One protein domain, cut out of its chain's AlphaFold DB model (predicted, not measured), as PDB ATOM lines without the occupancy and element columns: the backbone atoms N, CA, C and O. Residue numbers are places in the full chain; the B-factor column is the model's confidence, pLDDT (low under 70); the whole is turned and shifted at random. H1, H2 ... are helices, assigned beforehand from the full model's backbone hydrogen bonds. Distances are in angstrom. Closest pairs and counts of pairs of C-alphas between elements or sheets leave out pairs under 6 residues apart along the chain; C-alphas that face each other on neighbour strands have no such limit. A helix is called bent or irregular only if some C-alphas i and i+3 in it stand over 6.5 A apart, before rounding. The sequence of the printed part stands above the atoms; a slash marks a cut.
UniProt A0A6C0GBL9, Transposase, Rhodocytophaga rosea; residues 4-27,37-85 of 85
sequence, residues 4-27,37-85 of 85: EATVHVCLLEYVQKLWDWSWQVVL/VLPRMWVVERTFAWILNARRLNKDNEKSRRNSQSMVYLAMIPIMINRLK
ATOM      1  N   GLU A   4     162.958 128.212 136.387       57.38
ATOM      2  CA  GLU A   4     164.205 127.469 136.617       57.38
ATOM      3  C   GLU A   4     165.457 128.359 136.563       57.38
ATOM      4  O   GLU A   4     166.355 128.210 137.390       57.38
ATOM      5  N   ALA A   5     165.498 129.343 135.658       60.00
ATOM      6  CA  ALA A   5     166.643 130.242 135.531       60.00
ATOM      7  C   ALA A   5     166.813 131.134 136.775       60.00
ATOM      8  O   ALA A   5     167.936 131.384 137.209       60.00
ATOM      9  N   THR A   6     165.708 131.558 137.396       65.12
ATOM     10  CA  THR A   6     165.726 132.416 138.592       65.12
ATOM     11  C   THR A   6     166.257 131.674 139.818       65.12
ATOM     12  O   THR A   6     167.047 132.228 140.579       65.12
ATOM     13  N   VAL A   7     165.880 130.404 140.000       69.31
ATOM     14  CA  VAL A   7     166.342 129.599 141.145       69.31
ATOM     15  C   VAL A   7     167.846 129.336 141.063       69.31
ATOM     16  O   VAL A   7     168.539 129.436 142.077       69.31
ATOM     17  N   HIS A   8     168.367 129.048 139.867       71.25
ATOM     18  CA  HIS A   8     169.800 128.838 139.670       71.25
ATOM     19  C   HIS A   8     170.619 130.085 140.007       71.25
ATOM     20  O   HIS A   8     171.605 129.977 140.733       71.25
ATOM     21  N   VAL A   9     170.192 131.261 139.538       76.31
ATOM     22  CA  VAL A   9     170.893 132.524 139.814       76.31
ATOM     23  C   VAL A   9     170.857 132.859 141.308       76.31
ATOM     24  O   VAL A   9     171.907 133.116 141.895       76.31
ATOM     25  N   CYS A  10     169.699 132.746 141.966       80.50
ATOM     26  CA  CYS A  10     169.600 133.015 143.404       80.50
ATOM     27  C   CYS A  10     170.440 132.051 144.258       80.50
ATOM     28  O   CYS A  10     170.995 132.457 145.280       80.50
ATOM     29  N   LEU A  11     170.553 130.778 143.863       80.62
ATOM     30  CA  LEU A  11     171.389 129.811 144.577       80.62
ATOM     31  C   LEU A  11     172.877 130.168 144.470       80.62
ATOM     32  O   LEU A  11     173.593 130.073 145.465       80.62
ATOM     33  N   LEU A  12     173.330 130.581 143.284       81.94
ATOM     34  CA  LEU A  12     174.717 130.992 143.056       81.94
ATOM     35  C   LEU A  12     175.091 132.180 143.942       81.94
ATOM     36  O   LEU A  12     176.080 132.115 144.673       81.94
ATOM     37  N   GLU A  13     174.259 133.222 143.933       83.38
ATOM     38  CA  GLU A  13     174.461 134.420 144.753       83.38
ATOM     39  C   GLU A  13     174.483 134.085 146.250       83.38
ATOM     40  O   GLU A  13     175.331 134.573 147.003       83.38
ATOM     41  N   TYR A  14     173.579 133.207 146.690       84.69
ATOM     42  CA  TYR A  14     173.498 132.776 148.081       84.69
ATOM     43  C   TYR A  14     174.748 132.009 148.537       84.69
ATOM     44  O   TYR A  14     175.289 132.288 149.610       84.69
ATOM     45  N   VAL A  15     175.229 131.064 147.722       85.31
ATOM     46  CA  VAL A  15     176.420 130.255 148.028       85.31
ATOM     47  C   VAL A  15     177.676 131.121 148.063       85.31
ATOM     48  O   VAL A  15     178.475 130.993 148.993       85.31
ATOM     49  N   GLN A  16     177.830 132.031 147.097       85.88
ATOM     50  CA  GLN A  16     178.967 132.949 147.052       85.88
ATOM     51  C   GLN A  16     179.003 133.841 148.297       85.88
ATOM     52  O   GLN A  16     180.051 133.989 148.920       85.88
ATOM     53  N   LYS A  17     177.847 134.363 148.725       87.19
ATOM     54  CA  LYS A  17     177.751 135.223 149.911       87.19
ATOM     55  C   LYS A  17     178.096 134.506 151.219       87.19
ATOM     56  O   LYS A  17     178.612 135.137 152.137       87.19
ATOM     57  N   LEU A  18     177.761 133.224 151.338       89.31
ATOM     58  CA  LEU A  18     177.963 132.477 152.581       89.31
ATOM     59  C   LEU A  18     179.373 131.924 152.743       89.31
ATOM     60  O   LEU A  18     179.876 131.887 153.866       89.31
ATOM     61  N   TRP A  19     179.972 131.444 151.654       84.88
ATOM     62  CA  TRP A  19     181.180 130.623 151.735       84.88
ATOM     63  C   TRP A  19     182.320 131.086 150.829       84.88
ATOM     64  O   TRP A  19     183.391 130.490 150.899       84.88
ATOM     65  N   ASP A  20     182.115 132.123 150.011       86.06
ATOM     66  CA  ASP A  20     183.100 132.634 149.044       86.06
ATOM     67  C   ASP A  20     183.638 131.543 148.097       86.06
ATOM     68  O   ASP A  20     184.812 131.473 147.739       86.06
ATOM     69  N   TRP A  21     182.765 130.605 147.722       85.56
ATOM     70  CA  TRP A  21     183.125 129.496 146.844       85.56
ATOM     71  C   TRP A  21     182.945 129.872 145.376       85.56
ATOM     72  O   TRP A  21     181.885 130.342 144.966       85.56
ATOM     73  N   SER A  22     183.951 129.561 144.553       77.50
ATOM     74  CA  SER A  22     183.819 129.599 143.096       77.50
ATOM     75  C   SER A  22     183.016 128.386 142.616       77.50
ATOM     76  O   SER A  22     183.453 127.244 142.791       77.50
ATOM     77  N   TRP A  23     181.854 128.617 142.004       76.50
ATOM     78  CA  TRP A  23     180.980 127.555 141.502       76.50
ATOM     79  C   TRP A  23     180.902 127.587 139.975       76.50
ATOM     80  O   TRP A  23     180.710 128.645 139.382       76.50
ATOM     81  N   GLN A  24     181.030 126.426 139.332       80.12
ATOM     82  CA  GLN A  24     180.901 126.279 137.883       80.12
ATOM     83  C   GLN A  24     179.783 125.283 137.578       80.12
ATOM     84  O   GLN A  24     179.879 124.105 137.926       80.12
ATOM     85  N   VAL A  25     178.732 125.749 136.900       77.88
ATOM     86  CA  VAL A  25     177.676 124.868 136.388       77.88
ATOM     87  C   VAL A  25     178.235 124.106 135.193       77.88
ATOM     88  O   VAL A  25     178.483 124.684 134.136       77.88
ATOM     89  N   VAL A  26     178.433 122.800 135.351       77.19
ATOM     90  CA  VAL A  26     178.791 121.918 134.238       77.19
ATOM     91  C   VAL A  26     177.507 121.316 133.683       77.19
ATOM     92  O   VAL A  26     176.953 120.375 134.252       77.19
ATOM     93  N   LEU A  27     177.018 121.878 132.578       76.12
ATOM     94  CA  LEU A  27     175.897 121.307 131.837       76.12
ATOM     95  C   LEU A  27     176.341 120.020 131.133       76.12
ATOM     96  O   LEU A  27     177.471 119.909 130.647       76.12
ATOM     97  N   VAL A  37     181.875 110.499 131.877       76.12
ATOM     98  CA  VAL A  37     182.198 110.611 133.308       76.12
ATOM     99  C   VAL A  37     182.529 112.066 133.638       76.12
ATOM    100  O   VAL A  37     183.488 112.628 133.111       76.12
ATOM    101  N   LEU A  38     181.741 112.671 134.527       80.00
ATOM    102  CA  LEU A  38     182.023 114.001 135.056       80.00
ATOM    103  C   LEU A  38     183.066 113.916 136.180       80.00
ATOM    104  O   LEU A  38     182.958 113.050 137.059       80.00
ATOM    105  N   PRO A  39     184.071 114.810 136.194       75.19
ATOM    106  CA  PRO A  39     185.077 114.813 137.244       75.19
ATOM    107  C   PRO A  39     184.414 115.068 138.608       75.19
ATOM    108  O   PRO A  39     183.601 115.973 138.761       75.19
ATOM    109  N   ARG A  40     184.770 114.253 139.609       79.44
ATOM    110  CA  ARG A  40     184.326 114.333 141.021       79.44
ATOM    111  C   ARG A  40     182.845 114.052 141.328       79.44
ATOM    112  O   ARG A  40     182.507 114.014 142.510       79.44
ATOM    113  N   MET A  41     181.995 113.741 140.344       82.81
ATOM    114  CA  MET A  41     180.580 113.388 140.584       82.81
ATOM    115  C   MET A  41     180.432 112.202 141.556       82.81
ATOM    116  O   MET A  41     179.655 112.254 142.508       82.81
ATOM    117  N   TRP A  42     181.300 111.198 141.406       86.62
ATOM    118  CA  TRP A  42     181.349 110.015 142.265       86.62
ATOM    119  C   TRP A  42     181.580 110.316 143.747       86.62
ATOM    120  O   TRP A  42     181.194 109.515 144.590       86.62
ATOM    121  N   VAL A  43     182.220 111.436 144.098       88.75
ATOM    122  CA  VAL A  43     182.442 111.794 145.509       88.75
ATOM    123  C   VAL A  43     181.116 112.177 146.165       88.75
ATOM    124  O   VAL A  43     180.824 111.738 147.279       88.75
ATOM    125  N   VAL A  44     180.298 112.949 145.450       88.50
ATOM    126  CA  VAL A  44     178.973 113.382 145.907       88.50
ATOM    127  C   VAL A  44     178.031 112.185 145.985       88.50
ATOM    128  O   VAL A  44     177.455 111.925 147.040       88.50
ATOM    129  N   GLU A  45     177.950 111.393 144.916       90.38
ATOM    130  CA  GLU A  45     177.103 110.196 144.872       90.38
ATOM    131  C   GLU A  45     177.477 109.185 145.958       90.38
ATOM    132  O   GLU A  45     176.606 108.647 146.637       90.38
ATOM    133  N   ARG A  46     178.776 108.972 146.194       90.31
ATOM    134  CA  ARG A  46     179.254 108.087 147.263       90.31
ATOM    135  C   ARG A  46     178.878 108.603 148.649       90.31
ATOM    136  O   ARG A  46     178.530 107.806 149.516       90.31
ATOM    137  N   THR A  47     178.908 109.919 148.852       90.31
ATOM    138  CA  THR A  47     178.463 110.533 150.111       90.31
ATOM    139  C   THR A  47     176.971 110.292 150.330       90.31
ATOM    140  O   THR A  47     176.575 109.881 151.419       90.31
ATOM    141  N   PHE A  48     176.147 110.449 149.290       88.31
ATOM    142  CA  PHE A  48     174.726 110.105 149.366       88.31
ATOM    143  C   PHE A  48     174.493 108.612 149.595       88.31
ATOM    144  O   PHE A  48     173.660 108.257 150.422       88.31
ATOM    145  N   ALA A  49     175.261 107.735 148.948       90.75
ATOM    146  CA  ALA A  49     175.168 106.295 149.165       90.75
ATOM    147  C   ALA A  49     175.440 105.916 150.631       90.75
ATOM    148  O   ALA A  49     174.727 105.094 151.198       90.75
ATOM    149  N   TRP A  50     176.423 106.549 151.277       90.75
ATOM    150  CA  TRP A  50     176.693 106.351 152.703       90.75
ATOM    151  C   TRP A  50     175.544 106.804 153.605       90.75
ATOM    152  O   TRP A  50     175.187 106.088 154.539       90.75
ATOM    153  N   ILE A  51     174.951 107.962 153.309       90.75
ATOM    154  CA  ILE A  51     173.795 108.487 154.047       90.75
ATOM    155  C   ILE A  51     172.597 107.547 153.890       90.75
ATOM    156  O   ILE A  51     171.986 107.163 154.882       90.75
ATOM    157  N   LEU A  52     172.291 107.130 152.661       89.94
ATOM    158  CA  LEU A  52     171.150 106.264 152.356       89.94
ATOM    159  C   LEU A  52     171.318 104.840 152.900       89.94
ATOM    160  O   LEU A  52     170.327 104.186 153.223       89.94
ATOM    161  N   ASN A  53     172.558 104.366 153.058       87.81
ATOM    162  CA  ASN A  53     172.837 103.077 153.690       87.81
ATOM    163  C   ASN A  53     172.509 103.080 155.197       87.81
ATOM    164  O   ASN A  53     172.247 102.030 155.790       87.81
ATOM    165  N   ALA A  54     172.468 104.248 155.845       88.12
ATOM    166  CA  ALA A  54     171.923 104.339 157.189       88.12
ATOM    167  C   ALA A  54     170.401 104.140 157.121       88.12
ATOM    168  O   ALA A  54     169.658 105.005 156.665       88.12
ATOM    169  N   ARG A  55     169.923 102.993 157.625       84.50
ATOM    170  CA  ARG A  55     168.519 102.535 157.536       84.50
ATOM    171  C   ARG A  55     167.478 103.612 157.882       84.50
ATOM    172  O   ARG A  55     166.392 103.623 157.317       84.50
ATOM    173  N   ARG A  56     167.817 104.514 158.807       85.12
ATOM    174  CA  ARG A  56     166.952 105.603 159.281       85.12
ATOM    175  C   ARG A  56     166.838 106.786 158.308       85.12
ATOM    176  O   ARG A  56     165.818 107.461 158.336       85.12
ATOM    177  N   LEU A  57     167.845 107.004 157.461       87.31
ATOM    178  CA  LEU A  57     167.927 108.089 156.472       87.31
ATOM    179  C   LEU A  57     167.481 107.666 155.063       87.31
ATOM    180  O   LEU A  57     167.375 108.515 154.188       87.31
ATOM    181  N   ASN A  58     167.182 106.380 154.837       84.81
ATOM    182  CA  ASN A  58     166.655 105.891 153.553       84.81
ATOM    183  C   ASN A  58     165.326 106.578 153.167       84.81
ATOM    184  O   ASN A  58     165.037 106.813 151.998       84.81
ATOM    185  N   LYS A  59     164.520 106.954 154.165       83.12
ATOM    186  CA  LYS A  59     163.334 107.787 153.978       83.12
ATOM    187  C   LYS A  59     163.387 108.937 154.967       83.12
ATOM    188  O   LYS A  59     163.664 108.705 156.143       83.12
ATOM    189  N   ASP A  60     163.104 110.151 154.499       80.62
ATOM    190  CA  ASP A  60     162.992 111.306 155.385       80.62
ATOM    191  C   ASP A  60     161.726 111.165 156.235       80.62
ATOM    192  O   ASP A  60     160.612 111.485 155.824       80.62
ATOM    193  N   ASN A  61     161.901 110.550 157.399       78.75
ATOM    194  CA  ASN A  61     160.830 110.295 158.355       78.75
ATOM    195  C   ASN A  61     160.801 111.357 159.461       78.75
ATOM    196  O   ASN A  61     159.939 111.312 160.343       78.75
ATOM    197  N   GLU A  62     161.762 112.281 159.479       83.94
ATOM    198  CA  GLU A  62     161.951 113.179 160.607       83.94
ATOM    199  C   GLU A  62     161.212 114.497 160.383       83.94
ATOM    200  O   GLU A  62     161.536 115.288 159.510       83.94
ATOM    201  N   LYS A  63     160.208 114.768 161.224       85.44
ATOM    202  CA  LYS A  63     159.394 115.994 161.124       85.44
ATOM    203  C   LYS A  63     160.179 117.278 161.414       85.44
ATOM    204  O   LYS A  63     159.748 118.362 161.039       85.44
ATOM    205  N   SER A  64     161.291 117.170 162.140       91.50
ATOM    206  CA  SER A  64     162.104 118.308 162.564       91.50
ATOM    207  C   SER A  64     163.432 118.324 161.822       91.50
ATOM    208  O   SER A  64     164.180 117.345 161.858       91.50
ATOM    209  N   ARG A  65     163.778 119.488 161.258       89.94
ATOM    210  CA  ARG A  65     165.076 119.729 160.611       89.94
ATOM    211  C   ARG A  65     166.252 119.415 161.541       89.94
ATOM    212  O   ARG A  65     167.248 118.864 161.089       89.94
ATOM    213  N   ARG A  66     166.139 119.741 162.836       93.00
ATOM    214  CA  ARG A  66     167.217 119.515 163.818       93.00
ATOM    215  C   ARG A  66     167.500 118.028 164.019       93.00
ATOM    216  O   ARG A  66     168.659 117.634 164.125       93.00
ATOM    217  N   ASN A  67     166.447 117.216 164.052       90.69
ATOM    218  CA  ASN A  67     166.606 115.777 164.184       90.69
ATOM    219  C   ASN A  67     167.254 115.233 162.905       90.69
ATOM    220  O   ASN A  67     168.278 114.555 163.001       90.69
ATOM    221  N   SER A  68     166.742 115.636 161.731       89.25
ATOM    222  CA  SER A  68     167.235 115.144 160.437       89.25
ATOM    223  C   SER A  68     168.729 115.440 160.275       89.25
ATOM    224  O   SER A  68     169.530 114.554 159.974       89.25
ATOM    225  N   GLN A  69     169.140 116.660 160.632       92.38
ATOM    226  CA  GLN A  69     170.543 117.063 160.670       92.38
ATOM    227  C   GLN A  69     171.379 116.197 161.631       92.38
ATOM    228  O   GLN A  69     172.484 115.777 161.288       92.38
ATOM    229  N   SER A  70     170.851 115.895 162.821       93.44
ATOM    230  CA  SER A  70     171.535 115.050 163.809       93.44
ATOM    231  C   SER A  70     171.740 113.626 163.290       93.44
ATOM    232  O   SER A  70     172.817 113.058 163.473       93.44
ATOM    233  N   MET A  71     170.755 113.062 162.586       91.75
ATOM    234  CA  MET A  71     170.884 111.736 161.976       91.75
ATOM    235  C   MET A  71     171.963 111.698 160.898       91.75
ATOM    236  O   MET A  71     172.734 110.738 160.853       91.75
ATOM    237  N   VAL A  72     172.069 112.741 160.069       91.94
ATOM    238  CA  VAL A  72     173.140 112.843 159.065       91.94
ATOM    239  C   VAL A  72     174.518 112.849 159.733       91.94
ATOM    240  O   VAL A  72     175.410 112.123 159.288       91.94
ATOM    241  N   TYR A  73     174.697 113.597 160.829       93.31
ATOM    242  CA  TYR A  73     175.958 113.568 161.578       93.31
ATOM    243  C   TYR A  73     176.261 112.172 162.130       93.31
ATOM    244  O   TYR A  73     177.369 111.675 161.934       93.31
ATOM    245  N   LEU A  74     175.276 111.509 162.746       93.12
ATOM    246  CA  LEU A  74     175.436 110.147 163.267       93.12
ATOM    247  C   LEU A  74     175.844 109.147 162.176       93.12
ATOM    248  O   LEU A  74     176.705 108.304 162.419       93.12
ATOM    249  N   ALA A  75     175.284 109.261 160.968       92.75
ATOM    250  CA  ALA A  75     175.652 108.410 159.836       92.75
ATOM    251  C   ALA A  75     177.104 108.630 159.365       92.75
ATOM    252  O   ALA A  75     177.747 107.690 158.895       92.75
ATOM    253  N   MET A  76     177.645 109.843 159.519       93.75
ATOM    254  CA  MET A  76     179.010 110.186 159.094       93.75
ATOM    255  C   MET A  76     180.097 109.810 160.107       93.75
ATOM    256  O   MET A  76     181.226 109.532 159.701       93.75
ATOM    257  N   ILE A  77     179.784 109.755 161.407       93.81
ATOM    258  CA  ILE A  77     180.737 109.392 162.474       93.81
ATOM    259  C   ILE A  77     181.539 108.110 162.173       93.81
ATOM    260  O   ILE A  77     182.769 108.185 162.184       93.81
ATOM    261  N   PRO A  78     180.925 106.948 161.864       91.81
ATOM    262  CA  PRO A  78     181.687 105.717 161.629       91.81
ATOM    263  C   PRO A  78     182.626 105.819 160.419       91.81
ATOM    264  O   PRO A  78     183.706 105.230 160.419       91.81
ATOM    265  N   ILE A  79     182.258 106.599 159.399       91.50
ATOM    266  CA  ILE A  79     183.097 106.827 158.215       91.50
ATOM    267  C   ILE A  79     184.312 107.671 158.584       91.50
ATOM    268  O   ILE A  79     185.419 107.363 158.151       91.50
ATOM    269  N   MET A  80     184.119 108.718 159.390       94.19
ATOM    270  CA  MET A  80     185.216 109.557 159.871       94.19
ATOM    271  C   MET A  80     186.173 108.764 160.766       94.19
ATOM    272  O   MET A  80     187.378 108.832 160.558       94.19
ATOM    273  N   ILE A  81     185.650 107.940 161.682       95.69
ATOM    274  CA  ILE A  81     186.467 107.064 162.539       95.69
ATOM    275  C   ILE A  81     187.320 106.105 161.697       95.69
ATOM    276  O   ILE A  81     188.508 105.945 161.964       95.69
ATOM    277  N   ASN A  82     186.749 105.501 160.652       92.38
ATOM    278  CA  ASN A  82     187.483 104.585 159.773       92.38
ATOM    279  C   ASN A  82     188.564 105.268 158.921       92.38
ATOM    280  O   ASN A  82     189.428 104.575 158.400       92.38
ATOM    281  N   ARG A  83     188.520 106.597 158.764       91.50
ATOM    282  CA  ARG A  83     189.515 107.374 158.006       91.50
ATOM    283  C   ARG A  83     190.666 107.909 158.857       91.50
ATOM    284  O   ARG A  83     191.624 108.414 158.290       91.50
ATOM    285  N   LEU A  84     190.533 107.874 160.182       93.81
ATOM    286  CA  LEU A  84     191.576 108.316 161.115       93.81
ATOM    287  C   LEU A  84     192.592 107.214 161.442       93.81
ATOM    288  O   LEU A  84     193.607 107.504 162.067       93.81
ATOM    289  N   LYS A  85     192.294 105.968 161.067       68.19
ATOM    290  CA  LYS A  85     193.228 104.843 161.132       68.19
ATOM    291  C   LYS A  85     194.152 104.866 159.925       68.19
ATOM    292  O   LYS A  85     195.337 104.540 160.122       68.19
TER     293      LYS A  85
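This is residues 4 to 27 and 37 to 85 of the 85 residues of the protein "Transposase" of Rhodocytophaga rosea (UniProt A0A6C0GBL9). What shape does this domain make? The end of H2 meets the middle of H3 to form a rough T, with the long link of residues 54 to 64 looping from the end of H2 to the start of H3. H1 lies off by itself and touches neither of them. What is it built of? The printed part has 73 residues with three named helices, in the order H1, H2, H3 along the chain, and no named strand; the class is all helix, with 48 of the 73 printed residues in the helices. How large and how dense is it? It is loose, with a radius of gyration of the C-alphas of 15.7 A, and the C-alphas span 36 by 33 by 23 A along their three main axes.

How does the first helix stand to the rest? H1, residues 4 to 19, touches no helix. It is apart from H2, residues 41 to 53, and apart from H3, residues 65 to 83, with no C-alpha of either within 8 A of it. Where do the other two helices come together? H2 and H3 touch, with 5 pairs of C-alphas within 8 A, and their closest C-alphas are those of Ile 51 and Ala 75, 6.1 A apart. H2 touches H3 with residues 50 to 51 alone, and H3 touches H2 with residues 72 to 76 alone. At what angle do they stand? Their lines stand at 71 degrees, only just about perpendicular, and their centres are 13.1 A apart. What do the backbone N and O atoms show? In H1 and H2 every O i to N i+4 pair is within hydrogen-bond range, and in H3 13 of 15 pairs are.

Where does the first helix run? H1 begins at Glu 4, with its C-alpha at (164.205, 127.469, 136.617), and ends at Trp 19. It measures 22.9 A from first to last C-alpha. Where is the second? H2 runs from Met 41, with its C-alpha at (180.580, 113.388, 140.584), to Asn 53, and measures 18.4 A from first to last C-alpha. Where is the third, and how straight is it? H3, the longest helix with 19 residues, runs 27.5 A from the C-alpha of Arg 65 to that of Arg 83 at (189.515, 107.374, 158.006). It has a kink of 27 degrees near residue 76 and is irregular, but only just: C-alphas 75 and 78 are 6.8 A apart, and its line is a rough one.

How far does the printed part reach? The two C-alphas farthest apart are those of Thr 6 and Lys 85, at 45.0 A. The first and last printed C-alphas, those of Glu 4 and Lys 85, are 44.2 A apart, and Lys 85 is the chain's last residue. Is anything missing, and how are the helices linked? Residues 28 to 36 are not printed, and C-alphas 27 and 37 are 12.5 A apart across this cut, which falls in the link from H1 to H2. The link from H2 to H3, with 11 residues between them, is long. Which stretches stand free? Residues 40 to 46 stand free, of which 41 to 46 belong to H2, and so do residues 80 to 85, of which 80 to 83 belong to H3. Where is the model's confidence low? The mean pLDDT of the printed part is 84.9, and five residues are under 70, namely residues 4 to 7 and residue 85.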